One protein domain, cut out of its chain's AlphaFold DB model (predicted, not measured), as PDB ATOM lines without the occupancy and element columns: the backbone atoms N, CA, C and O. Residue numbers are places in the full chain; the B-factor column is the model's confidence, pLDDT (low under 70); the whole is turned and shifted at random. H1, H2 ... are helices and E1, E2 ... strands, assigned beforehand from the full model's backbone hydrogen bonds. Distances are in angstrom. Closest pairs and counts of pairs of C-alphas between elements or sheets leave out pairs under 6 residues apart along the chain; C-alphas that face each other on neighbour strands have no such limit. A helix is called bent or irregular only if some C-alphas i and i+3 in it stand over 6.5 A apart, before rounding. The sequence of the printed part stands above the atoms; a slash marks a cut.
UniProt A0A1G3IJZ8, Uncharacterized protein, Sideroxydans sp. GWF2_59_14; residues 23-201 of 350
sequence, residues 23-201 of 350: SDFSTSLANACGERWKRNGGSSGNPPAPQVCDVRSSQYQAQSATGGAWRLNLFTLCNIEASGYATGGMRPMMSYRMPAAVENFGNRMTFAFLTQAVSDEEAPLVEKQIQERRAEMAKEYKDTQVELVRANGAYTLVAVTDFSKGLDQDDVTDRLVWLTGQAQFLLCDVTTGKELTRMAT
ATOM      1  N   SER A  23     140.589 369.074 307.214       68.19
ATOM      2  CA  SER A  23     139.305 369.798 307.238       68.19
ATOM      3  C   SER A  23     139.451 371.264 306.843       68.19
ATOM      4  O   SER A  23     138.638 371.782 306.076       68.19
ATOM      5  N   ASP A  24     140.495 371.926 307.335       70.06
ATOM      6  CA  ASP A  24     140.688 373.354 307.090       70.06
ATOM      7  C   ASP A  24     141.189 373.563 305.662       70.06
ATOM      8  O   ASP A  24     140.686 374.429 304.942       70.06
ATOM      9  N   PHE A  25     142.093 372.689 305.213       72.06
ATOM     10  CA  PHE A  25     142.609 372.695 303.850       72.06
ATOM     11  C   PHE A  25     141.511 372.433 302.812       72.06
ATOM     12  O   PHE A  25     141.370 373.175 301.841       72.06
ATOM     13  N   SER A  26     140.685 371.406 303.028       68.38
ATOM     14  CA  SER A  26     139.576 371.075 302.124       68.38
ATOM     15  C   SER A  26     138.549 372.196 302.003       68.38
ATOM     16  O   SER A  26     138.053 372.460 300.907       68.38
ATOM     17  N   THR A  27     138.246 372.871 303.112       72.88
ATOM     18  CA  THR A  27     137.330 374.013 303.129       72.88
ATOM     19  C   THR A  27     137.913 375.192 302.352       72.88
ATOM     20  O   THR A  27     137.210 375.779 301.527       72.88
ATOM     21  N   SER A  28     139.198 375.505 302.559       75.25
ATOM     22  CA  SER A  28     139.878 376.573 301.814       75.25
ATOM     23  C   SER A  28     139.899 376.286 300.310       75.25
ATOM     24  O   SER A  28     139.469 377.120 299.509       75.25
ATOM     25  N   LEU A  29     140.258 375.058 299.917       73.56
ATOM     26  CA  LEU A  29     140.283 374.640 298.516       73.56
ATOM     27  C   LEU A  29     138.901 374.695 297.855       73.56
ATOM     28  O   LEU A  29     138.772 375.203 296.741       73.56
ATOM     29  N   ALA A  30     137.855 374.220 298.536       72.62
ATOM     30  CA  ALA A  30     136.492 374.274 298.012       72.62
ATOM     31  C   ALA A  30     136.028 375.722 297.772       72.62
ATOM     32  O   ALA A  30     135.418 376.014 296.740       72.62
ATOM     33  N   ASN A  31     136.356 376.637 298.687       75.00
ATOM     34  CA  ASN A  31     136.041 378.057 298.537       75.00
ATOM     35  C   ASN A  31     136.811 378.681 297.367       75.00
ATOM     36  O   ASN A  31     136.212 379.354 296.526       75.00
ATOM     37  N   ALA A  32     138.115 378.417 297.267       74.88
ATOM     38  CA  ALA A  32     138.960 378.967 296.215       74.88
ATOM     39  C   ALA A  32     138.553 378.466 294.815       74.88
ATOM     40  O   ALA A  32     138.442 379.261 293.875       74.88
ATOM     41  N   CYS A  33     138.234 377.173 294.668       70.06
ATOM     42  CA  CYS A  33     137.716 376.635 293.408       70.06
ATOM     43  C   CYS A  33     136.319 377.201 293.077       70.06
ATOM     44  O   CYS A  33     136.050 377.524 291.917       70.06
ATOM     45  N   GLY A  34     135.459 377.418 294.080       67.75
ATOM     46  CA  GLY A  34     134.165 378.086 293.906       67.75
ATOM     47  C   GLY A  34     134.287 379.529 293.402       67.75
ATOM     48  O   GLY A  34     133.549 379.936 292.503       67.75
ATOM     49  N   GLU A  35     135.243 380.300 293.917       73.50
ATOM     50  CA  GLU A  35     135.515 381.662 293.440       73.50
ATOM     51  C   GLU A  35     136.084 381.679 292.018       73.50
ATOM     52  O   GLU A  35     135.653 382.481 291.186       73.50
ATOM     53  N   ARG A  36     136.991 380.751 291.688       67.81
ATOM     54  CA  ARG A  36     137.490 380.591 290.316       67.81
ATOM     55  C   ARG A  36     136.364 380.257 289.332       67.81
ATOM     56  O   ARG A  36     136.317 380.827 288.245       67.81
ATOM     57  N   TRP A  37     135.442 379.374 289.717       63.66
ATOM     58  CA  TRP A  37     134.277 379.018 288.904       63.66
ATOM     59  C   TRP A  37     133.391 380.232 288.598       63.66
ATOM     60  O   TRP A  37     133.047 380.472 287.439       63.66
ATOM     61  N   LYS A  38     133.083 381.051 289.614       66.81
ATOM     62  CA  LYS A  38     132.305 382.290 289.440       66.81
ATOM     63  C   LYS A  38     132.989 383.269 288.485       66.81
ATOM     64  O   LYS A  38     132.329 383.825 287.611       66.81
ATOM     65  N   ARG A  39     134.311 383.458 288.614       64.50
ATOM     66  CA  ARG A  39     135.089 384.334 287.713       64.50
ATOM     67  C   ARG A  39     135.031 383.880 286.253       64.50
ATOM     68  O   ARG A  39     135.043 384.722 285.365       64.50
ATOM     69  N   ASN A  40     134.905 382.576 286.015       56.62
ATOM     70  CA  ASN A  40     134.793 381.992 284.677       56.62
ATOM     71  C   ASN A  40     133.349 381.961 284.134       56.62
ATOM     72  O   ASN A  40     133.070 381.239 283.180       56.62
ATOM     73  N   GLY A  41     132.424 382.733 284.719       55.56
ATOM     74  CA  GLY A  41     131.045 382.863 284.230       55.56
ATOM     75  C   GLY A  41     130.088 381.764 284.700       55.56
ATOM     76  O   GLY A  41     128.969 381.669 284.201       55.56
ATOM     77  N   GLY A  42     130.501 380.938 285.660       55.84
ATOM     78  CA  GLY A  42     129.660 379.908 286.254       55.84
ATOM     79  C   GLY A  42     128.570 380.469 287.172       55.84
ATOM     80  O   GLY A  42     128.863 381.235 288.090       55.84
ATOM     81  N   SER A  43     127.310 380.066 286.974       52.44
ATOM     82  CA  SER A  43     126.197 380.444 287.856       52.44
ATOM     83  C   SER A  43     126.089 379.513 289.072       52.44
ATOM     84  O   SER A  43     126.438 378.333 289.026       52.44
ATOM     85  N   SER A  44     125.603 380.046 290.194       48.34
ATOM     86  CA  SER A  44     125.439 379.327 291.467       48.34
ATOM     87  C   SER A  44     124.089 378.601 291.602       48.34
ATOM     88  O   SER A  44     123.612 378.403 292.717       48.34
ATOM     89  N   GLY A  45     123.444 378.228 290.493       42.09
ATOM     90  CA  GLY A  45     122.136 377.563 290.485       42.09
ATOM     91  C   GLY A  45     122.127 376.377 289.522       42.09
ATOM     92  O   GLY A  45     122.477 376.551 288.365       42.09
ATOM     93  N   ASN A  46     121.756 375.200 290.041       36.88
ATOM     94  CA  ASN A  46     121.677 373.872 289.402       36.88
ATOM     95  C   ASN A  46     121.415 373.814 287.876       36.88
ATOM     96  O   ASN A  46     120.647 374.628 287.364       36.88
ATOM     97  N   PRO A  47     121.899 372.762 287.171       44.00
ATOM     98  CA  PRO A  47     122.478 371.506 287.681       44.00
ATOM     99  C   PRO A  47     123.987 371.663 287.976       44.00
ATOM    100  O   PRO A  47     124.509 372.755 287.755       44.00
ATOM    101  N   PRO A  48     124.664 370.682 288.613       45.75
ATOM    102  CA  PRO A  48     125.811 370.959 289.470       45.75
ATOM    103  C   PRO A  48     126.885 371.705 288.689       45.75
ATOM    104  O   PRO A  48     127.300 371.256 287.618       45.75
ATOM    105  N   ALA A  49     127.327 372.836 289.251       44.59
ATOM    106  CA  ALA A  49     128.567 373.481 288.852       44.59
ATOM    107  C   ALA A  49     129.600 372.370 288.607       44.59
ATOM    108  O   ALA A  49     129.714 371.497 289.475       44.59
ATOM    109  N   PRO A  50     130.293 372.329 287.454       47.59
ATOM    110  CA  PRO A  50     131.416 371.436 287.249       47.59
ATOM    111  C   PRO A  50     132.268 371.490 288.500       47.59
ATOM    112  O   PRO A  50     132.842 372.534 288.805       47.59
ATOM    113  N   GLN A  51     132.260 370.410 289.277       52.69
ATOM    114  CA  GLN A  51     132.908 370.402 290.579       52.69
ATOM    115  C   GLN A  51     134.416 370.193 290.354       52.69
ATOM    116  O   GLN A  51     135.019 369.215 290.786       52.69
ATOM    117  N   VAL A  52     135.022 371.112 289.600       51.81
ATOM    118  CA  VAL A  52     136.462 371.303 289.534       51.81
ATOM    119  C   VAL A  52     136.869 371.472 290.995       51.81
ATOM    120  O   VAL A  52     136.516 372.471 291.614       51.81
ATOM    121  N   CYS A  53     137.485 370.438 291.570       57.53
ATOM    122  CA  CYS A  53     137.776 370.299 293.002       57.53
ATOM    123  C   CYS A  53     136.645 369.842 293.974       57.53
ATOM    124  O   CYS A  53     136.565 370.376 295.081       57.53
ATOM    125  N   ASP A  54     135.783 368.856 293.669       57.06
ATOM    126  CA  ASP A  54     134.924 368.268 294.731       57.06
ATOM    127  C   ASP A  54     135.728 367.447 295.743       57.06
ATOM    128  O   ASP A  54     136.054 366.281 295.527       57.06
ATOM    129  N   VAL A  55     136.001 368.062 296.888       55.66
ATOM    130  CA  VAL A  55     136.759 367.440 297.971       55.66
ATOM    131  C   VAL A  55     135.966 366.349 298.712       55.66
ATOM    132  O   VAL A  55     136.548 365.485 299.365       55.66
ATOM    133  N   ARG A  56     134.627 366.352 298.632       50.78
ATOM    134  CA  ARG A  56     133.773 365.496 299.480       50.78
ATOM    135  C   ARG A  56     133.644 364.061 298.972       50.78
ATOM    136  O   ARG A  56     133.327 363.176 299.759       50.78
ATOM    137  N   SER A  57     133.868 363.816 297.682       42.22
ATOM    138  CA  SER A  57     133.621 362.517 297.037       42.22
ATOM    139  C   SER A  57     134.826 361.564 297.029       42.22
ATOM    140  O   SER A  57     134.754 360.492 296.435       42.22
ATOM    141  N   SER A  58     135.936 361.920 297.684       46.56
ATOM    142  CA  SER A  58     137.242 361.332 297.360       46.56
ATOM    143  C   SER A  58     138.219 361.140 298.524       46.56
ATOM    144  O   SER A  58     139.438 361.113 298.320       46.56
ATOM    145  N   GLN A  59     137.704 360.983 299.741       49.28
ATOM    146  CA  GLN A  59     138.511 360.802 300.944       49.28
ATOM    147  C   GLN A  59     139.271 359.462 300.936       49.28
ATOM    148  O   GLN A  59     138.663 358.393 300.909       49.28
ATOM    149  N   TYR A  60     140.601 359.511 301.062       49.00
ATOM    150  CA  TYR A  60     141.387 358.384 301.570       49.00
ATOM    151  C   TYR A  60     142.462 358.907 302.532       49.00
ATOM    152  O   TYR A  60     143.429 359.551 302.121       49.00
ATOM    153  N   GLN A  61     142.295 358.651 303.833       49.50
ATOM    154  CA  GLN A  61     143.383 358.839 304.793       49.50
ATOM    155  C   GLN A  61     144.381 357.699 304.596       49.50
ATOM    156  O   GLN A  61     144.084 356.544 304.898       49.50
ATOM    157  N   ALA A  62     145.564 358.018 304.071       42.91
ATOM    158  CA  ALA A  62     146.657 357.063 304.043       42.91
ATOM    159  C   ALA A  62     147.091 356.775 305.488       42.91
ATOM    160  O   ALA A  62     147.460 357.688 306.221       42.91
ATOM    161  N   GLN A  63     147.083 355.505 305.896       40.50
ATOM    162  CA  GLN A  63     147.682 355.045 307.155       40.50
ATOM    163  C   GLN A  63     149.226 355.041 307.072       40.50
ATOM    164  O   GLN A  63     149.866 354.063 307.454       40.50
ATOM    165  N   SER A  64     149.855 356.072 306.498       44.25
ATOM    166  CA  SER A  64     151.320 356.143 306.449       44.25
ATOM    167  C   SER A  64     151.875 356.716 307.760       44.25
ATOM    168  O   SER A  64     151.234 357.513 308.440       44.25
ATOM    169  N   ALA A  65     153.070 356.254 308.140       36.31
ATOM    170  CA  ALA A  65     153.676 356.364 309.475       36.31
ATOM    171  C   ALA A  65     154.047 357.788 309.956       36.31
ATOM    172  O   ALA A  65     154.718 357.941 310.974       36.31
ATOM    173  N   THR A  66     153.620 358.831 309.249       46.91
ATOM    174  CA  THR A  66     153.885 360.236 309.574       46.91
ATOM    175  C   THR A  66     152.553 360.947 309.775       46.91
ATOM    176  O   THR A  66     151.801 361.135 308.818       46.91
ATOM    177  N   GLY A  67     152.238 361.328 311.017       47.53
ATOM    178  CA  GLY A  67     151.036 362.107 311.314       47.53
ATOM    179  C   GLY A  67     150.996 363.371 310.450       47.53
ATOM    180  O   GLY A  67     151.899 364.194 310.554       47.53
ATOM    181  N   GLY A  68     149.989 363.494 309.577       55.00
ATOM    182  CA  GLY A  68     149.805 364.649 308.684       55.00
ATOM    183  C   GLY A  68     149.664 364.331 307.189       55.00
ATOM    184  O   GLY A  68     149.214 365.196 306.439       55.00
ATOM    185  N   ALA A  69     149.984 363.110 306.741       62.81
ATOM    186  CA  ALA A  69     149.821 362.726 305.337       62.81
ATOM    187  C   ALA A  69     148.353 362.426 304.972       62.81
ATOM    188  O   ALA A  69     147.633 361.764 305.720       62.81
ATOM    189  N   TRP A  70     147.902 362.892 303.806       67.31
ATOM    190  CA  TRP A  70     146.540 362.654 303.314       67.31
ATOM    191  C   TRP A  70     146.487 362.648 301.787       67.31
ATOM    192  O   TRP A  70     147.332 363.252 301.129       67.31
ATOM    193  N   ARG A  71     145.475 361.974 301.227       69.38
ATOM    194  CA  ARG A  71     145.171 361.989 299.797       69.38
ATOM    195  C   ARG A  71     143.777 362.545 299.545       69.38
ATOM    196  O   ARG A  71     142.823 362.230 300.256       69.38
ATOM    197  N   LEU A  72     143.678 363.321 298.481       70.06
ATOM    198  CA  LEU A  72     142.462 363.932 297.989       70.06
ATOM    199  C   LEU A  72     142.318 363.617 296.499       70.06
ATOM    200  O   LEU A  72     143.227 363.927 295.734       70.06
ATOM    201  N   ASN A  73     141.208 363.013 296.063       67.50
ATOM    202  CA  ASN A  73     140.958 362.865 294.622       67.50
ATOM    203  C   ASN A  73     140.091 364.029 294.125       67.50
ATOM    204  O   ASN A  73     139.012 364.306 294.633       67.50
ATOM    205  N   LEU A  74     140.574 364.743 293.129       67.25
ATOM    206  CA  LEU A  74     139.840 365.802 292.461       67.25
ATOM    207  C   LEU A  74     139.317 365.261 291.133       67.25
ATOM    208  O   LEU A  74     139.659 364.161 290.694       67.25
ATOM    209  N   PHE A  75     138.505 366.055 290.457       64.31
ATOM    210  CA  PHE A  75     138.248 365.830 289.048       64.31
ATOM    211  C   PHE A  75     138.275 367.142 288.290       64.31
ATOM    212  O   PHE A  75     138.023 368.219 288.832       64.31
ATOM    213  N   THR A  76     138.554 367.001 287.010       65.00
ATOM    214  CA  THR A  76     138.669 368.077 286.048       65.00
ATOM    215  C   THR A  76     137.605 367.880 284.979       65.00
ATOM    216  O   THR A  76     137.390 366.751 284.537       65.00
ATOM    217  N   LEU A  77     136.934 368.965 284.575       66.25
ATOM    218  CA  LEU A  77     135.919 368.950 283.522       66.25
ATOM    219  C   LEU A  77     136.349 369.814 282.336       66.25
ATOM    220  O   LEU A  77     136.596 371.006 282.504       66.25
ATOM    221  N   CYS A  78     136.348 369.245 281.139       68.06
ATOM    222  CA  CYS A  78     136.428 370.011 279.904       68.06
ATOM    223  C   CYS A  78     135.103 369.928 279.147       68.06
ATOM    224  O   CYS A  78     134.610 368.831 278.900       68.06
ATOM    225  N   ASN A  79     134.554 371.077 278.759       66.38
ATOM    226  CA  ASN A  79     133.443 371.147 277.820       66.38
ATOM    227  C   ASN A  79     133.994 371.635 276.486       66.38
ATOM    228  O   ASN A  79     134.546 372.731 276.427       66.38
ATOM    229  N   ILE A  80     133.829 370.840 275.436       62.50
ATOM    230  CA  ILE A  80     134.104 371.274 274.068       62.50
ATOM    231  C   ILE A  80     132.812 371.244 273.266       62.50
ATOM    232  O   ILE A  80     131.959 370.376 273.471       62.50
ATOM    233  N   GLU A  81     132.648 372.194 272.351       59.53
ATOM    234  CA  GLU A  81     131.614 372.057 271.331       59.53
ATOM    235  C   GLU A  81     131.923 370.802 270.517       59.53
ATOM    236  O   GLU A  81     133.046 370.639 270.030       59.53
ATOM    237  N   ALA A  82     130.944 369.907 270.374       54.06
ATOM    238  CA  ALA A  82     131.092 368.805 269.446       54.06
ATOM    239  C   ALA A  82     131.355 369.384 268.059       54.06
ATOM    240  O   ALA A  82     130.648 370.285 267.586       54.06
ATOM    241  N   SER A  83     132.376 368.850 267.402       51.12
ATOM    242  CA  SER A  83     132.603 369.101 265.993       51.12
ATOM    243  C   SER A  83     131.311 368.731 265.232       51.12
ATOM    244  O   SER A  83     130.658 367.730 265.538       51.12
ATOM    245  N   GLY A  84     130.861 369.587 264.301       42.09
ATOM    246  CA  GLY A  84     129.503 369.581 263.710       42.09
ATOM    247  C   GLY A  84     129.111 368.344 262.885       42.09
ATOM    248  O   GLY A  84     128.140 368.379 262.137       42.09
ATOM    249  N   TYR A  85     129.869 367.261 262.999       44.81
ATOM    250  CA  TYR A  85     129.727 366.017 262.257       44.81
ATOM    251  C   TYR A  85     128.696 365.060 262.879       44.81
ATOM    252  O   TYR A  85     128.290 364.110 262.217       44.81
ATOM    253  N   ALA A  86     128.263 365.302 264.124       40.50
ATOM    254  CA  ALA A  86     127.359 364.408 264.857       40.50
ATOM    255  C   ALA A  86     125.863 364.747 264.719       40.50
ATOM    256  O   ALA A  86     125.024 363.876 264.921       40.50
ATOM    257  N   THR A  87     125.489 365.986 264.395       39.31
ATOM    258  CA  THR A  87     124.078 366.397 264.459       39.31
ATOM    259  C   THR A  87     123.786 367.501 263.455       39.31
ATOM    260  O   THR A  87     124.379 368.574 263.532       39.31
ATOM    261  N   GLY A  88     122.813 367.294 262.564       38.78
ATOM    262  CA  GLY A  88     122.241 368.341 261.703       38.78
ATOM    263  C   GLY A  88     121.427 369.404 262.464       38.78
ATOM    264  O   GLY A  88     120.390 369.835 261.973       38.78
ATOM    265  N   GLY A  89     121.856 369.794 263.672       44.75
ATOM    266  CA  GLY A  89     121.161 370.679 264.615       44.75
ATOM    267  C   GLY A  89     122.120 371.449 265.543       44.75
ATOM    268  O   GLY A  89     123.312 371.551 265.252       44.75
ATOM    269  N   MET A  90     121.599 372.020 266.644       44.16
ATOM    270  CA  MET A  90     122.397 372.741 267.659       44.16
ATOM    271  C   MET A  90     123.593 371.900 268.116       44.16
ATOM    272  O   MET A  90     123.419 370.727 268.431       44.16
ATOM    273  N   ARG A  91     124.785 372.511 268.170       50.97
ATOM    274  CA  ARG A  91     126.039 371.833 268.529       50.97
ATOM    275  C   ARG A  91     125.930 371.264 269.946       50.97
ATOM    276  O   ARG A  91     125.865 372.056 270.890       50.97
ATOM    277  N   PRO A  92     125.898 369.933 270.133       53.31
ATOM    278  CA  PRO A  92     125.938 369.378 271.474       53.31
ATOM    279  C   PRO A  92     127.287 369.732 272.105       53.31
ATOM    280  O   PRO A  92     128.317 369.712 271.435       53.31
ATOM    281  N   MET A  93     127.302 370.075 273.391       57.56
ATOM    282  CA  MET A  93     128.562 370.149 274.128       57.56
ATOM    283  C   MET A  93     128.945 368.746 274.590       57.56
ATOM    284  O   MET A  93     128.128 368.051 275.195       57.56
ATOM    285  N   MET A  94     130.188 368.345 274.343       59.84
ATOM    286  CA  MET A  94     130.765 367.143 274.933       59.84
ATOM    287  C   MET A  94     131.477 367.519 276.229       59.84
ATOM    288  O   MET A  94     132.342 368.397 276.240       59.84
ATOM    289  N   SER A  95     131.109 366.848 277.318       61.44
ATOM    290  CA  SER A  95     131.687 367.054 278.647       61.44
ATOM    291  C   SER A  95     132.597 365.885 279.012       61.44
ATOM    292  O   SER A  95     132.134 364.762 279.199       61.44
ATOM    293  N   TYR A  96     133.891 366.152 279.159       62.66
ATOM    294  CA  TYR A  96     134.909 365.177 279.543       62.66
ATOM    295  C   TYR A  96     135.288 365.371 281.003       62.66
ATOM    296  O   TYR A  96     135.707 366.461 281.392       62.66
ATOM    297  N   ARG A  97     135.168 364.311 281.808       68.31
ATOM    298  CA  ARG A  97     135.532 364.302 283.230       68.31
ATOM    299  C   ARG A  97     136.709 363.362 283.456       68.31
ATOM    300  O   ARG A  97     136.605 362.184 283.132       68.31
ATOM    301  N   MET A  98     137.793 363.865 284.044       67.88
ATOM    302  CA  MET A  98     138.992 363.073 284.348       67.88
ATOM    303  C   MET A  98     139.436 363.257 285.802       67.88
ATOM    304  O   MET A  98     139.333 364.370 286.324       67.88
ATOM    305  N   PRO A  99     139.910 362.193 286.474       70.75
ATOM    306  CA  PRO A  99     140.373 362.279 287.851       70.75
ATOM    307  C   PRO A  99     141.738 362.976 287.945       70.75
ATOM    308  O   PRO A  99     142.605 362.822 287.088       70.75
ATOM    309  N   ALA A 100     141.939 363.693 289.044       75.56
ATOM    310  CA  ALA A 100     143.238 364.150 289.520       75.56
ATOM    311  C   ALA A 100     143.416 363.705 290.979       75.56
ATOM    312  O   ALA A 100     142.449 363.375 291.661       75.56
ATOM    313  N   ALA A 101     144.643 363.679 291.476       79.12
ATOM    314  CA  ALA A 101     144.954 363.324 292.852       79.12
ATOM    315  C   ALA A 101     145.921 364.339 293.454       79.12
ATOM    316  O   ALA A 101     146.822 364.825 292.776       79.12
ATOM    317  N   VAL A 102     145.731 364.630 294.734       81.38
ATOM    318  CA  VAL A 102     146.635 365.428 295.556       81.38
ATOM    319  C   VAL A 102     147.049 364.587 296.748       81.38
ATOM    320  O   VAL A 102     146.194 364.063 297.459       81.38
ATOM    321  N   GLU A 103     148.347 364.462 296.970       81.69
ATOM    322  CA  GLU A 103     148.932 363.739 298.093       81.69
ATOM    323  C   GLU A 103     149.820 364.691 298.897       81.69
ATOM    324  O   GLU A 103     150.760 365.285 298.364       81.69
ATOM    325  N   ASN A 104     149.506 364.858 300.180       79.00
ATOM    326  CA  ASN A 104     150.304 365.627 301.128       79.00
ATOM    327  C   ASN A 104     151.211 364.695 301.938       79.00
ATOM    328  O   ASN A 104     150.746 363.687 302.470       79.00
ATOM    329  N   PHE A 105     152.477 365.079 302.093       76.19
ATOM    330  CA  PHE A 105     153.501 364.349 302.847       76.19
ATOM    331  C   PHE A 105     154.090 365.180 304.001       76.19
ATOM    332  O   PHE A 105     155.202 364.919 304.454       76.19
ATOM    333  N   GLY A 106     153.366 366.199 304.472       73.44
ATOM    334  CA  GLY A 106     153.806 367.080 305.554       73.44
ATOM    335  C   GLY A 106     154.390 368.370 305.002       73.44
ATOM    336  O   GLY A 106     153.688 369.362 304.990       73.44
ATOM    337  N   ASN A 107     155.629 368.358 304.501       78.94
ATOM    338  CA  ASN A 107     156.322 369.538 303.942       78.94
ATOM    339  C   ASN A 107     156.368 369.582 302.398       78.94
ATOM    340  O   ASN A 107     157.099 370.380 301.804       78.94
ATOM    341  N   ARG A 108     155.644 368.666 301.754       82.94
ATOM    342  CA  ARG A 108     155.599 368.495 300.304       82.94
ATOM    343  C   ARG A 108     154.213 368.049 299.883       82.94
ATOM    344  O   ARG A 108     153.619 367.181 300.521       82.94
ATOM    345  N   MET A 109     153.765 368.568 298.749       87.44
ATOM    346  CA  MET A 109     152.530 368.154 298.100       87.44
ATOM    347  C   MET A 109     152.808 367.665 296.685       87.44
ATOM    348  O   MET A 109     153.606 368.262 295.967       87.44
ATOM    349  N   THR A 110     152.150 366.578 296.294       88.38
ATOM    350  CA  THR A 110     152.182 366.041 294.932       88.38
ATOM    351  C   THR A 110     150.793 366.135 294.323       88.38
ATOM    352  O   THR A 110     149.840 365.618 294.895       88.38
ATOM    353  N   PHE A 111     150.679 366.767 293.163       88.25
ATOM    354  CA  PHE A 111     149.496 366.748 292.313       88.25
ATOM    355  C   PHE A 111     149.758 365.822 291.126       88.25
ATOM    356  O   PHE A 111     150.812 365.906 290.497       88.25
ATOM    357  N   ALA A 112     148.802 364.962 290.797       87.62
ATOM    358  CA  ALA A 112     148.871 364.064 289.656       87.62
ATOM    359  C   ALA A 112     147.564 364.110 288.861       87.62
ATOM    360  O   ALA A 112     146.477 363.996 289.423       87.62
ATOM    361  N   PHE A 113     147.666 364.228 287.545       86.81
ATOM    362  CA  PHE A 113     146.536 364.195 286.624       86.81
ATOM    363  C   PHE A 113     146.885 363.349 285.404       86.81
ATOM    364  O   PHE A 113     147.995 363.438 284.881       86.81
ATOM    365  N   LEU A 114     145.927 362.542 284.951       83.94
ATOM    366  CA  LEU A 114     146.068 361.669 283.792       83.94
ATOM    367  C   LEU A 114     144.971 361.998 282.778       83.94
ATOM    368  O   LEU A 114     143.785 361.981 283.111       83.94
ATOM    369  N   THR A 115     145.363 362.293 281.541       84.75
ATOM    370  CA  THR A 115     144.416 362.540 280.447       84.75
ATOM    371  C   THR A 115     143.812 361.236 279.930       84.75
ATOM    372  O   THR A 115     144.283 360.142 280.237       84.75
ATOM    373  N   GLN A 116     142.823 361.344 279.039       81.19
ATOM    374  CA  GLN A 116     142.463 360.222 278.168       81.19
ATOM    375  C   GLN A 116     143.661 359.709 277.357       81.19
ATOM    376  O   GLN A 116     144.617 360.449 277.100       81.19
ATOM    377  N   ALA A 117     143.562 358.455 276.914       85.00
ATOM    378  CA  ALA A 117     144.504 357.865 275.975       85.00
ATOM    379  C   ALA A 117     144.494 358.617 274.629       85.00
ATOM    380  O   ALA A 117     143.438 359.028 274.127       85.00
ATOM    381  N   VAL A 118     145.693 358.769 274.078       85.56
ATOM    382  CA  VAL A 118     146.038 359.429 272.820       85.56
ATOM    383  C   VAL A 118     146.834 358.432 271.984       85.56
ATOM    384  O   VAL A 118     147.912 357.980 272.394       85.56
ATOM    385  N   SER A 119     146.306 358.074 270.820       83.25
ATOM    386  CA  SER A 119     146.995 357.171 269.897       83.25
ATOM    387  C   SER A 119     148.279 357.814 269.358       83.25
ATOM    388  O   SER A 119     148.479 359.028 269.447       83.25
ATOM    389  N   ASP A 120     149.182 357.011 268.794       86.38
ATOM    390  CA  ASP A 120     150.389 357.553 268.156       86.38
ATOM    391  C   ASP A 120     150.059 358.427 266.934       86.38
ATOM    392  O   ASP A 120     150.802 359.357 266.629       86.38
ATOM    393  N   GLU A 121     148.919 358.183 266.281       82.31
ATOM    394  CA  GLU A 121     148.416 358.995 265.166       82.31
ATOM    395  C   GLU A 121     147.921 360.375 265.629       82.31
ATOM    396  O   GLU A 121     148.135 361.375 264.947       82.31
ATOM    397  N   GLU A 122     147.293 360.445 266.806       86.44
ATOM    398  CA  GLU A 122     146.778 361.687 267.402       86.44
ATOM    399  C   GLU A 122     147.885 362.527 268.059       86.44
ATOM    400  O   GLU A 122     147.774 363.754 268.166       86.44
ATOM    401  N   ALA A 123     148.963 361.877 268.511       90.12
ATOM    402  CA  ALA A 123     150.007 362.498 269.320       90.12
ATOM    403  C   ALA A 123     150.617 363.774 268.702       90.12
ATOM    404  O   ALA A 123     150.745 364.746 269.445       90.12
ATOM    405  N   PRO A 124     150.939 363.863 267.393       91.38
ATOM    406  CA  PRO A 124     151.526 365.076 266.818       91.38
ATOM    407  C   PRO A 124     150.625 366.314 266.915       91.38
ATOM    408  O   PRO A 124     151.108 367.414 267.194       91.38
ATOM    409  N   LEU A 125     149.314 366.157 266.696       89.12
ATOM    410  CA  LEU A 125     148.367 367.270 266.798       89.12
ATOM    411  C   LEU A 125     148.103 367.643 268.253       89.12
ATOM    412  O   LEU A 125     148.005 368.831 268.557       89.12
ATOM    413  N   VAL A 126     148.060 366.656 269.148       90.50
ATOM    414  CA  VAL A 126     147.968 366.894 270.592       90.50
ATOM    415  C   VAL A 126     149.204 367.629 271.121       90.50
ATOM    416  O   VAL A 126     149.042 368.641 271.797       90.50
ATOM    417  N   GLU A 127     150.422 367.201 270.770       92.25
ATOM    418  CA  GLU A 127     151.673 367.870 271.176       92.25
ATOM    419  C   GLU A 127     151.690 369.340 270.743       92.25
ATOM    420  O   GLU A 127     152.089 370.217 271.508       92.25
ATOM    421  N   LYS A 128     151.174 369.634 269.542       91.56
ATOM    422  CA  LYS A 128     151.027 371.012 269.063       91.56
ATOM    423  C   LYS A 128     150.083 371.843 269.940       91.56
ATOM    424  O   LYS A 128     150.381 373.008 270.175       91.56
ATOM    425  N   GLN A 129     148.968 371.274 270.413       89.38
ATOM    426  CA  GLN A 129     148.032 371.996 271.291       89.38
ATOM    427  C   GLN A 129     148.627 372.249 272.683       89.38
ATOM    428  O   GLN A 129     148.429 373.315 273.253       89.38
ATOM    429  N   ILE A 130     149.394 371.300 273.226       90.44
ATOM    430  CA  ILE A 130     149.905 371.387 274.606       90.44
ATOM    431  C   ILE A 130     151.274 372.077 274.720       90.44
ATOM    432  O   ILE A 130     151.776 372.269 275.829       90.44
ATOM    433  N   GLN A 131     151.919 372.440 273.607       88.56
ATOM    434  CA  GLN A 131     153.270 373.012 273.617       88.56
ATOM    435  C   GLN A 131     153.347 374.331 274.402       88.56
ATOM    436  O   GLN A 131     154.256 374.517 275.216       88.56
ATOM    437  N   GLU A 132     152.395 375.241 274.184       84.50
ATOM    438  CA  GLU A 132     152.331 376.522 274.901       84.50
ATOM    439  C   GLU A 132     152.050 376.293 276.388       84.50
ATOM    440  O   GLU A 132     152.752 376.820 277.253       84.50
ATOM    441  N   ARG A 133     151.116 375.383 276.685       83.88
ATOM    442  CA  ARG A 133     150.753 374.956 278.038       83.88
ATOM    443  C   ARG A 133     151.957 374.434 278.826       83.88
ATOM    444  O   ARG A 133     152.168 374.817 279.975       83.88
ATOM    445  N   ARG A 134     152.791 373.604 278.194       83.06
ATOM    446  CA  ARG A 134     154.037 373.083 278.778       83.06
ATOM    447  C   ARG A 134     155.005 374.212 279.146       83.06
ATOM    448  O   ARG A 134     155.662 374.141 280.182       83.06
ATOM    449  N   ALA A 135     155.092 375.253 278.316       82.50
ATOM    450  CA  ALA A 135     155.954 376.403 278.573       82.50
ATOM    451  C   ALA A 135     155.416 377.320 279.685       82.50
ATOM    452  O   ALA A 135     156.218 377.894 280.423       82.50
ATOM    453  N   GLU A 136     154.093 377.455 279.812       82.62
ATOM    454  CA  GLU A 136     153.435 378.203 280.895       82.62
ATOM    455  C   GLU A 136     153.630 377.520 282.254       82.62
ATOM    456  O   GLU A 136     154.070 378.154 283.214       82.62
ATOM    457  N   MET A 137     153.386 376.206 282.325       82.75
ATOM    458  CA  MET A 137     153.506 375.429 283.564       82.75
ATOM    459  C   MET A 137     154.909 375.488 284.187       82.75
ATOM    460  O   MET A 137     155.043 375.444 285.405       82.75
ATOM    461  N   ALA A 138     155.956 375.613 283.370       77.12
ATOM    462  CA  ALA A 138     157.338 375.640 283.842       77.12
ATOM    463  C   ALA A 138     157.784 376.994 284.437       77.12
ATOM    464  O   ALA A 138     158.901 377.084 284.949       77.12
ATOM    465  N   LYS A 139     156.977 378.061 284.322       79.00
ATOM    466  CA  LYS A 139     157.414 379.441 284.621       79.00
ATOM    467  C   LYS A 139     156.731 380.101 285.814       79.00
ATOM    468  O   LYS A 139     157.307 381.048 286.344       79.00
ATOM    469  N   GLU A 140     155.550 379.636 286.217       80.94
ATOM    470  CA  GLU A 140     154.706 380.371 287.169       80.94
ATOM    471  C   GLU A 140     155.265 380.355 288.604       80.94
ATOM    472  O   GLU A 140     155.597 381.401 289.159       80.94
ATOM    473  N   TYR A 141     155.438 379.165 289.191       83.56
ATOM    474  CA  TYR A 141     155.834 379.002 290.596       83.56
ATOM    475  C   TYR A 141     157.185 378.294 290.709       83.56
ATOM    476  O   TYR A 141     157.328 377.138 290.323       83.56
ATOM    477  N   LYS A 142     158.192 378.962 291.284       83.00
ATOM    478  CA  LYS A 142     159.548 378.394 291.458       83.00
ATOM    479  C   LYS A 142     159.607 377.279 292.507       83.00
ATOM    480  O   LYS A 142     160.521 376.461 292.482       83.00
ATOM    481  N   ASP A 143     158.664 377.293 293.439       85.38
ATOM    482  CA  ASP A 143     158.438 376.309 294.501       85.38
ATOM    483  C   ASP A 143     157.681 375.063 294.019       85.38
ATOM    484  O   ASP A 143     157.601 374.076 294.750       85.38
ATOM    485  N   THR A 144     157.158 375.080 292.786       87.00
ATOM    486  CA  THR A 144     156.423 373.962 292.193       87.00
ATOM    487  C   THR A 144     157.156 373.429 290.967       87.00
ATOM    488  O   THR A 144     157.255 374.086 289.936       87.00
ATOM    489  N   GLN A 145     157.661 372.203 291.066       89.94
ATOM    490  CA  GLN A 145     158.249 371.494 289.933       89.94
ATOM    491  C   GLN A 145     157.144 370.777 289.169       89.94
ATOM    492  O   GLN A 145     156.470 369.929 289.743       89.94
ATOM    493  N   VAL A 146     156.965 371.104 287.890       90.12
ATOM    494  CA  VAL A 146     155.932 370.503 287.039       90.12
ATOM    495  C   VAL A 146     156.570 369.657 285.945       90.12
ATOM    496  O   VAL A 146     157.450 370.118 285.218       90.12
ATOM    497  N   GLU A 147     156.082 368.434 285.799       89.62
ATOM    498  CA  GLU A 147     156.460 367.486 284.767       89.62
ATOM    499  C   GLU A 147     155.217 367.074 283.967       89.62
ATOM    500  O   GLU A 147     154.206 366.655 284.526       89.62
ATOM    501  N   LEU A 148     155.292 367.194 282.641       89.31
ATOM    502  CA  LEU A 148     154.258 366.727 281.718       89.31
ATOM    503  C   LEU A 148     154.863 365.663 280.803       89.31
ATOM    504  O   LEU A 148     155.668 365.982 279.926       89.31
ATOM    505  N   VAL A 149     154.489 364.403 280.982       88.62
ATOM    506  CA  VAL A 149     155.045 363.277 280.214       88.62
ATOM    507  C   VAL A 149     153.959 362.482 279.527       88.62
ATOM    508  O   VAL A 149     152.872 362.301 280.068       88.62
ATOM    509  N   ARG A 150     154.262 361.958 278.339       87.50
ATOM    510  CA  ARG A 150     153.422 360.947 277.702       87.50
ATOM    511  C   ARG A 150     153.838 359.570 278.218       87.50
ATOM    512  O   ARG A 150     154.971 359.150 278.000       87.50
ATOM    513  N   ALA A 151     152.931 358.867 278.885       79.94
ATOM    514  CA  ALA A 151     153.136 357.524 279.414       79.94
ATOM    515  C   ALA A 151     151.938 356.637 279.053       79.94
ATOM    516  O   ALA A 151     150.790 357.014 279.274       79.94
ATOM    517  N   ASN A 152     152.201 355.453 278.488       79.56
ATOM    518  CA  ASN A 152     151.170 354.490 278.067       79.56
ATOM    519  C   ASN A 152     150.074 355.110 277.175       79.56
ATOM    520  O   ASN A 152     148.890 354.828 277.335       79.56
ATOM    521  N   GLY A 153     150.466 356.004 276.264       81.69
ATOM    522  CA  GLY A 153     149.540 356.690 275.362       81.69
ATOM    523  C   GLY A 153     148.758 357.846 275.991       81.69
ATOM    524  O   GLY A 153     148.132 358.589 275.255       81.69
ATOM    525  N   ALA A 154     148.805 358.080 277.302       85.62
ATOM    526  CA  ALA A 154     148.162 359.231 277.941       85.62
ATOM    527  C   ALA A 154     149.193 360.282 278.369       85.62
ATOM    528  O   ALA A 154     150.367 359.973 278.572       85.62
ATOM    529  N   TYR A 155     148.760 361.531 278.534       89.75
ATOM    530  CA  TYR A 155     149.586 362.582 279.115       89.75
ATOM    531  C   TYR A 155     149.357 362.637 280.619       89.75
ATOM    532  O   TYR A 155     148.226 362.719 281.098       89.75
ATOM    533  N   THR A 156     150.453 362.576 281.362       88.31
ATOM    534  CA  THR A 156     150.479 362.665 282.816       88.31
ATOM    535  C   THR A 156     151.100 363.991 283.209       88.31
ATOM    536  O   THR A 156     152.240 364.274 282.845       88.31
ATOM    537  N   LEU A 157     150.342 364.785 283.957       89.50
ATOM    538  CA  LEU A 157     150.821 365.978 284.635       89.50
ATOM    539  C   LEU A 157     151.132 365.600 286.083       89.50
ATOM    540  O   LEU A 157     150.223 365.237 286.828       89.50
ATOM    541  N   VAL A 158     152.397 365.695 286.474       90.81
ATOM    542  CA  VAL A 158     152.848 365.540 287.858       90.81
ATOM    543  C   VAL A 158     153.430 366.865 288.309       90.81
ATOM    544  O   VAL A 158     154.285 367.426 287.634       90.81
ATOM    545  N   ALA A 159     152.980 367.381 289.444       91.25
ATOM    546  CA  ALA A 159     153.547 368.578 290.035       91.25
ATOM    547  C   ALA A 159     153.898 368.340 291.499       91.25
ATOM    548  O   ALA A 159     153.116 367.753 292.241       91.25
ATOM    549  N   VAL A 160     155.075 368.801 291.908       90.62
ATOM    550  CA  VAL A 160     155.574 368.689 293.276       90.62
ATOM    551  C   VAL A 160     155.826 370.087 293.817       90.62
ATOM    552  O   VAL A 160     156.724 370.780 293.342       90.62
ATOM    553  N   THR A 161     155.054 370.484 294.823       89.38
ATOM    554  CA  THR A 161     155.241 371.747 295.544       89.38
ATOM    555  C   THR A 161     156.023 371.478 296.825       89.38
ATOM    556  O   THR A 161     155.584 370.699 297.678       89.38
ATOM    557  N   ASP A 162     157.199 372.096 296.948       86.25
ATOM    558  CA  ASP A 162     158.063 372.019 298.129       86.25
ATOM    559  C   ASP A 162     157.921 373.298 298.954       86.25
ATOM    560  O   ASP A 162     158.282 374.387 298.509       86.25
ATOM    561  N   PHE A 163     157.420 373.152 300.176       84.19
ATOM    562  CA  PHE A 163     157.234 374.260 301.109       84.19
ATOM    563  C   PHE A 163     158.079 374.109 302.375       84.19
ATOM    564  O   PHE A 163     157.805 374.729 303.399       84.19
ATOM    565  N   SER A 164     159.187 373.364 302.294       79.00
ATOM    566  CA  SER A 164     160.197 373.268 303.362       79.00
ATOM    567  C   SER A 164     160.803 374.617 303.774       79.00
ATOM    568  O   SER A 164     161.358 374.734 304.864       79.00
ATOM    569  N   LYS A 165     160.693 375.640 302.916       76.31
ATOM    570  CA  LYS A 165     161.148 377.018 303.169       76.31
ATOM    571  C   LYS A 165     160.036 377.958 303.664       76.31
ATOM    572  O   LYS A 165     160.296 379.147 303.813       76.31
ATOM    573  N   GLY A 166     158.849 377.413 303.943       75.56
ATOM    574  CA  GLY A 166     157.661 378.127 304.407       75.56
ATOM    575  C   GLY A 166     156.729 378.528 303.262       75.56
ATOM    576  O   GLY A 166     157.123 379.309 302.401       75.56
ATOM    577  N   LEU A 167     155.500 378.004 303.286       81.44
ATOM    578  CA  LEU A 167     154.317 378.507 302.573       81.44
ATOM    579  C   LEU A 167     153.133 378.381 303.528       81.44
ATOM    580  O   LEU A 167     153.037 377.387 304.249       81.44
ATOM    581  N   ASP A 168     152.235 379.358 303.543       82.44
ATOM    582  CA  ASP A 168     151.008 379.218 304.321       82.44
ATOM    583  C   ASP A 168     149.944 378.379 303.583       82.44
ATOM    584  O   ASP A 168     150.141 377.879 302.471       82.44
ATOM    585  N   GLN A 169     148.810 378.150 304.244       77.44
ATOM    586  CA  GLN A 169     147.740 377.320 303.696       77.44
ATOM    587  C   GLN A 169     147.107 377.929 302.437       77.44
ATOM    588  O   GLN A 169     146.708 377.189 301.532       77.44
ATOM    589  N   ASP A 170     146.997 379.255 302.383       79.44
ATOM    590  CA  ASP A 170     146.375 379.963 301.268       79.44
ATOM    591  C   ASP A 170     147.293 379.919 300.050       79.44
ATOM    592  O   ASP A 170     146.835 379.634 298.943       79.44
ATOM    593  N   ASP A 171     148.600 380.059 300.278       84.88
ATOM    594  CA  ASP A 171     149.631 379.842 299.281       84.88
ATOM    595  C   ASP A 171     149.512 378.451 298.651       84.88
ATOM    596  O   ASP A 171     149.393 378.333 297.431       84.88
ATOM    597  N   VAL A 172     149.506 377.388 299.461       81.62
ATOM    598  CA  VAL A 172     149.410 376.004 298.962       81.62
ATOM    599  C   VAL A 172     148.081 375.763 298.233       81.62
ATOM    600  O   VAL A 172     148.048 375.085 297.201       81.62
ATOM    601  N   THR A 173     146.992 376.351 298.727       79.38
ATOM    602  CA  THR A 173     145.675 376.284 298.080       79.38
ATOM    603  C   THR A 173     145.699 376.942 296.699       79.38
ATOM    604  O   THR A 173     145.194 376.356 295.741       79.38
ATOM    605  N   ASP A 174     146.334 378.106 296.561       82.19
ATOM    606  CA  ASP A 174     146.485 378.811 295.284       82.19
ATOM    607  C   ASP A 174     147.229 377.958 294.242       82.19
ATOM    608  O   ASP A 174     146.752 377.807 293.112       82.19
ATOM    609  N   ARG A 175     148.319 377.275 294.634       85.75
ATOM    610  CA  ARG A 175     149.057 376.365 293.729       85.75
ATOM    611  C   ARG A 175     148.170 375.221 293.245       85.75
ATOM    612  O   ARG A 175     148.185 374.896 292.058       85.75
ATOM    613  N   LEU A 176     147.363 374.624 294.126       80.69
ATOM    614  CA  LEU A 176     146.427 373.565 293.735       80.69
ATOM    615  C   LEU A 176     145.317 374.062 292.815       80.69
ATOM    616  O   LEU A 176     144.954 373.368 291.859       80.69
ATOM    617  N   VAL A 177     144.773 375.249 293.081       79.62
ATOM    618  CA  VAL A 177     143.775 375.868 292.208       79.62
ATOM    619  C   VAL A 177     144.384 376.088 290.833       79.62
ATOM    620  O   VAL A 177     143.778 375.684 289.839       79.62
ATOM    621  N   TRP A 178     145.583 376.670 290.761       84.31
ATOM    622  CA  TRP A 178     146.322 376.853 289.517       84.31
ATOM    623  C   TRP A 178     146.523 375.521 288.779       84.31
ATOM    624  O   TRP A 178     146.054 375.409 287.644       84.31
ATOM    625  N   LEU A 179     147.087 374.497 289.434       85.62
ATOM    626  CA  LEU A 179     147.330 373.156 288.872       85.62
ATOM    627  C   LEU A 179     146.060 372.482 288.355       85.62
ATOM    628  O   LEU A 179     146.058 371.914 287.265       85.62
ATOM    629  N   THR A 180     144.958 372.585 289.095       79.00
ATOM    630  CA  THR A 180     143.673 372.020 288.664       79.00
ATOM    631  C   THR A 180     143.169 372.713 287.398       79.00
ATOM    632  O   THR A 180     142.663 372.069 286.481       79.00
ATOM    633  N   GLY A 181     143.379 374.025 287.290       77.25
ATOM    634  CA  GLY A 181     143.125 374.761 286.056       77.25
ATOM    635  C   GLY A 181     144.028 374.360 284.898       77.25
ATOM    636  O   GLY A 181     143.561 374.220 283.774       77.25
ATOM    637  N   GLN A 182     145.313 374.149 285.167       85.12
ATOM    638  CA  GLN A 182     146.260 373.670 284.164       85.12
ATOM    639  C   GLN A 182     145.878 372.269 283.659       85.12
ATOM    640  O   GLN A 182     145.911 372.025 282.456       85.12
ATOM    641  N   ALA A 183     145.424 371.380 284.546       84.25
ATOM    642  CA  ALA A 183     144.858 370.082 284.176       84.25
ATOM    643  C   ALA A 183     143.578 370.223 283.333       84.25
ATOM    644  O   ALA A 183     143.367 369.449 282.401       84.25
ATOM    645  N   GLN A 184     142.732 371.216 283.632       79.31
ATOM    646  CA  GLN A 184     141.534 371.520 282.847       79.31
ATOM    647  C   GLN A 184     141.859 371.920 281.421       79.31
ATOM    648  O   GLN A 184     141.316 371.332 280.486       79.31
ATOM    649  N   PHE A 185     142.767 372.877 281.257       82.62
ATOM    650  CA  PHE A 185     143.202 373.285 279.932       82.62
ATOM    651  C   PHE A 185     143.905 372.142 279.206       82.62
ATOM    652  O   PHE A 185     143.552 371.870 278.069       82.62
ATOM    653  N   LEU A 186     144.769 371.380 279.883       87.06
ATOM    654  CA  LEU A 186     145.413 370.205 279.296       87.06
ATOM    655  C   LEU A 186     144.393 369.176 278.777       87.06
ATOM    656  O   LEU A 186     144.556 368.657 277.677       87.06
ATOM    657  N   LEU A 187     143.326 368.893 279.533       83.50
ATOM    658  CA  LEU A 187     142.249 368.012 279.072       83.50
ATOM    659  C   LEU A 187     141.585 368.552 277.797       83.50
ATOM    660  O   LEU A 187     141.327 367.787 276.867       83.50
ATOM    661  N   CYS A 188     141.323 369.857 277.747       82.19
ATOM    662  CA  CYS A 188     140.741 370.506 276.576       82.19
ATOM    663  C   CYS A 188     141.682 370.520 275.371       82.19
ATOM    664  O   CYS A 188     141.241 370.204 274.268       82.19
ATOM    665  N   ASP A 189     142.962 370.810 275.574       87.06
ATOM    666  CA  ASP A 189     143.989 370.843 274.535       87.06
ATOM    667  C   ASP A 189     144.174 369.443 273.925       87.06
ATOM    668  O   ASP A 189     144.166 369.276 272.703       87.06
ATOM    669  N   VAL A 190     144.230 368.403 274.768       88.12
ATOM    670  CA  VAL A 190     144.276 367.000 274.322       88.12
ATOM    671  C   VAL A 190     143.024 366.631 273.536       88.12
ATOM    672  O   VAL A 190     143.124 366.045 272.460       88.12
ATOM    673  N   THR A 191     141.841 366.972 274.042       83.62
ATOM    674  CA  THR A 191     140.584 366.638 273.357       83.62
ATOM    675  C   THR A 191     140.478 367.362 272.013       83.62
ATOM    676  O   THR A 191     140.153 366.739 271.008       83.62
ATOM    677  N   THR A 192     140.858 368.638 271.968       83.69
ATOM    678  CA  THR A 192     140.939 369.432 270.734       83.69
ATOM    679  C   THR A 192     141.893 368.796 269.727       83.69
ATOM    680  O   THR A 192     141.540 368.644 268.562       83.69
ATOM    681  N   GLY A 193     143.082 368.364 270.159       86.25
ATOM    682  CA  GLY A 193     144.042 367.688 269.282       86.25
ATOM    683  C   GLY A 193     143.496 366.386 268.682       86.25
ATOM    684  O   GLY A 193     143.680 366.136 267.487       86.25
ATOM    685  N   LYS A 194     142.766 365.588 269.472       85.44
ATOM    686  CA  LYS A 194     142.091 364.372 268.986       85.44
ATOM    687  C   LYS A 194     141.013 364.697 267.950       85.44
ATOM    688  O   LYS A 194     141.000 364.104 266.874       85.44
ATOM    689  N   GLU A 195     140.168 365.689 268.221       79.50
ATOM    690  CA  GLU A 195     139.127 366.123 267.281       79.50
ATOM    691  C   GLU A 195     139.720 366.676 265.976       79.50
ATOM    692  O   GLU A 195     139.263 366.316 264.894       79.50
ATOM    693  N   LEU A 196     140.795 367.469 266.041       84.06
ATOM    694  CA  LEU A 196     141.505 367.945 264.846       84.06
ATOM    695  C   LEU A 196     142.091 366.788 264.024       84.06
ATOM    696  O   LEU A 196     142.060 366.830 262.793       84.06
ATOM    697  N   THR A 197     142.595 365.743 264.686       85.38
ATOM    698  CA  THR A 197     143.095 364.529 264.016       85.38
ATOM    699  C   THR A 197     141.963 363.807 263.293       85.38
ATOM    700  O   THR A 197     142.099 363.428 262.125       85.38
ATOM    701  N   ARG A 198     140.812 363.670 263.956       81.31
ATOM    702  CA  ARG A 198     139.603 363.084 263.374       81.31
ATOM    703  C   ARG A 198     139.105 363.890 262.172       81.31
ATOM    704  O   ARG A 198     138.789 363.299 261.143       81.31
ATOM    705  N   MET A 199     139.097 365.221 262.259       79.06
ATOM    706  CA  MET A 199     138.718 366.112 261.154       79.06
ATOM    707  C   MET A 199     139.650 365.962 259.951       79.06
ATOM    708  O   MET A 199     139.181 365.761 258.835       79.06
ATOM    709  N   ALA A 200     140.966 365.986 260.178       83.75
ATOM    710  CA  ALA A 200     141.947 365.797 259.111       83.75
ATOM    711  C   ALA A 200     141.807 364.417 258.445       83.75
ATOM    712  O   ALA A 200     141.928 364.285 257.225       83.75
ATOM    713  N   THR A 201     141.507 363.389 259.243       84.38
ATOM    714  CA  THR A 201     141.231 362.038 258.748       84.38
ATOM    715  C   THR A 201     139.971 362.015 257.890       84.38
ATOM    716  O   THR A 201     140.006 361.492 256.779       84.38
TER     717      THR A 201
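AT A GLANCE: This is residues 23 to 201 of the 350 residues of an uncharacterized protein of Sideroxydans sp. GWF2_59_14 (UniProt A0A1G3IJZ8). A twisted antiparallel sheet of five strands curls round one long helix, H3, like a half-open wrap, and the shorter helix H2 packs beside H3 on the same face, over the edge strand E4. The first helix, H1, is off the sheet and packs across the first part of H3, and a long stretch with no named element, residues 40 to 69, leads from it to E1. The printed part has 179 residues with three named helices and five named strands, in the order H1 E1 E2 E3 H2 E4 E5 H3; the sheet's order is E1 E2 E3 E5 E4 and the class is mixed, helices and strands. The whole is compact, with a radius of gyration of the C-alphas of 17.4 A and spans of 56 by 38 by 29 A.

IN THESE COORDINATES: The sheet begins with E1, residues 70 to 81, 36.5 A long, from C-alpha 70 at (146.540, 362.654, 303.314). E2 is residues 93 to 104, 35.0 A, E3 residues 108 to 117, 28.8 A, E5 residues 154 to 162, 25.9 A, and E4 residues 144 to 151, 21.1 A. H3, residues 169 to 201, is 47.9 A long and ends at C-alpha 201 at (141.231, 362.038, 258.748). H2 is residues 123 to 137, 19.6 A, and is irregular: C-alphas 129 and 132 are 7.2 A apart. H1, residues 23 to 39, 24.7 A, begins at C-alpha 23 at (139.305, 369.798, 307.238).

HOW THE PARTS SIT: E1, E2 and E3 form a meander, each strand the antiparallel neighbour of the one before. In the hairpin E1 and E2, N 74 and O 100 are 2.7 A apart; in the hairpin E2 and E3, N 103 and O 110 are 2.8 A apart. E3 and E5 are antiparallel, with N 111 and O 159 at 2.8 A, and the hairpin E4 and E5 has N 147 and O 158 at 2.8 A; these four pairs are within hydrogen-bond range. E3, H2 and E4 make a split strand-helix-strand unit, two strands running the same way with E5 between them, and its crossover is right-handed. The sheet curls round H3; the closest C-alphas of E1 and H3 are those of Cys 78 and Cys 188, 5.5 A apart. H2 and H3 lie on the same face of the sheet, which gives two layers, helices on one face. H2 runs along the strands at a height over the sheet of 10.3 A, over E4, at 1 degree to it on the local plane. H2 touches residues 182 to 197 of H3 at a shallow tilt of 21 degrees, opposite ways, closest at the C-alphas of Val 126 and Gly 193, 4.2 A. H1 is not on the sheet; it touches residues 169 to 177 of H3 at a steep tilt of 50 degrees, the same way, closest at the C-alphas of Leu 29 and Thr 173, 5.7 A. Every O i to N i+4 pair is within hydrogen-bond range in H1 and H3, and 9 of 11 in H2.

THE WHOLE: The C-alphas farthest apart, those of Ala 65 and Gly 88, are 58.4 A apart. The printed part has no cut. The links H1 to E1, 30 residues, and E1 to E2, 11 residues, are long. The mean pLDDT of the printed part is 72.6, and 65 residues are under 70, among them residues 36 to 71 and 73 to 98.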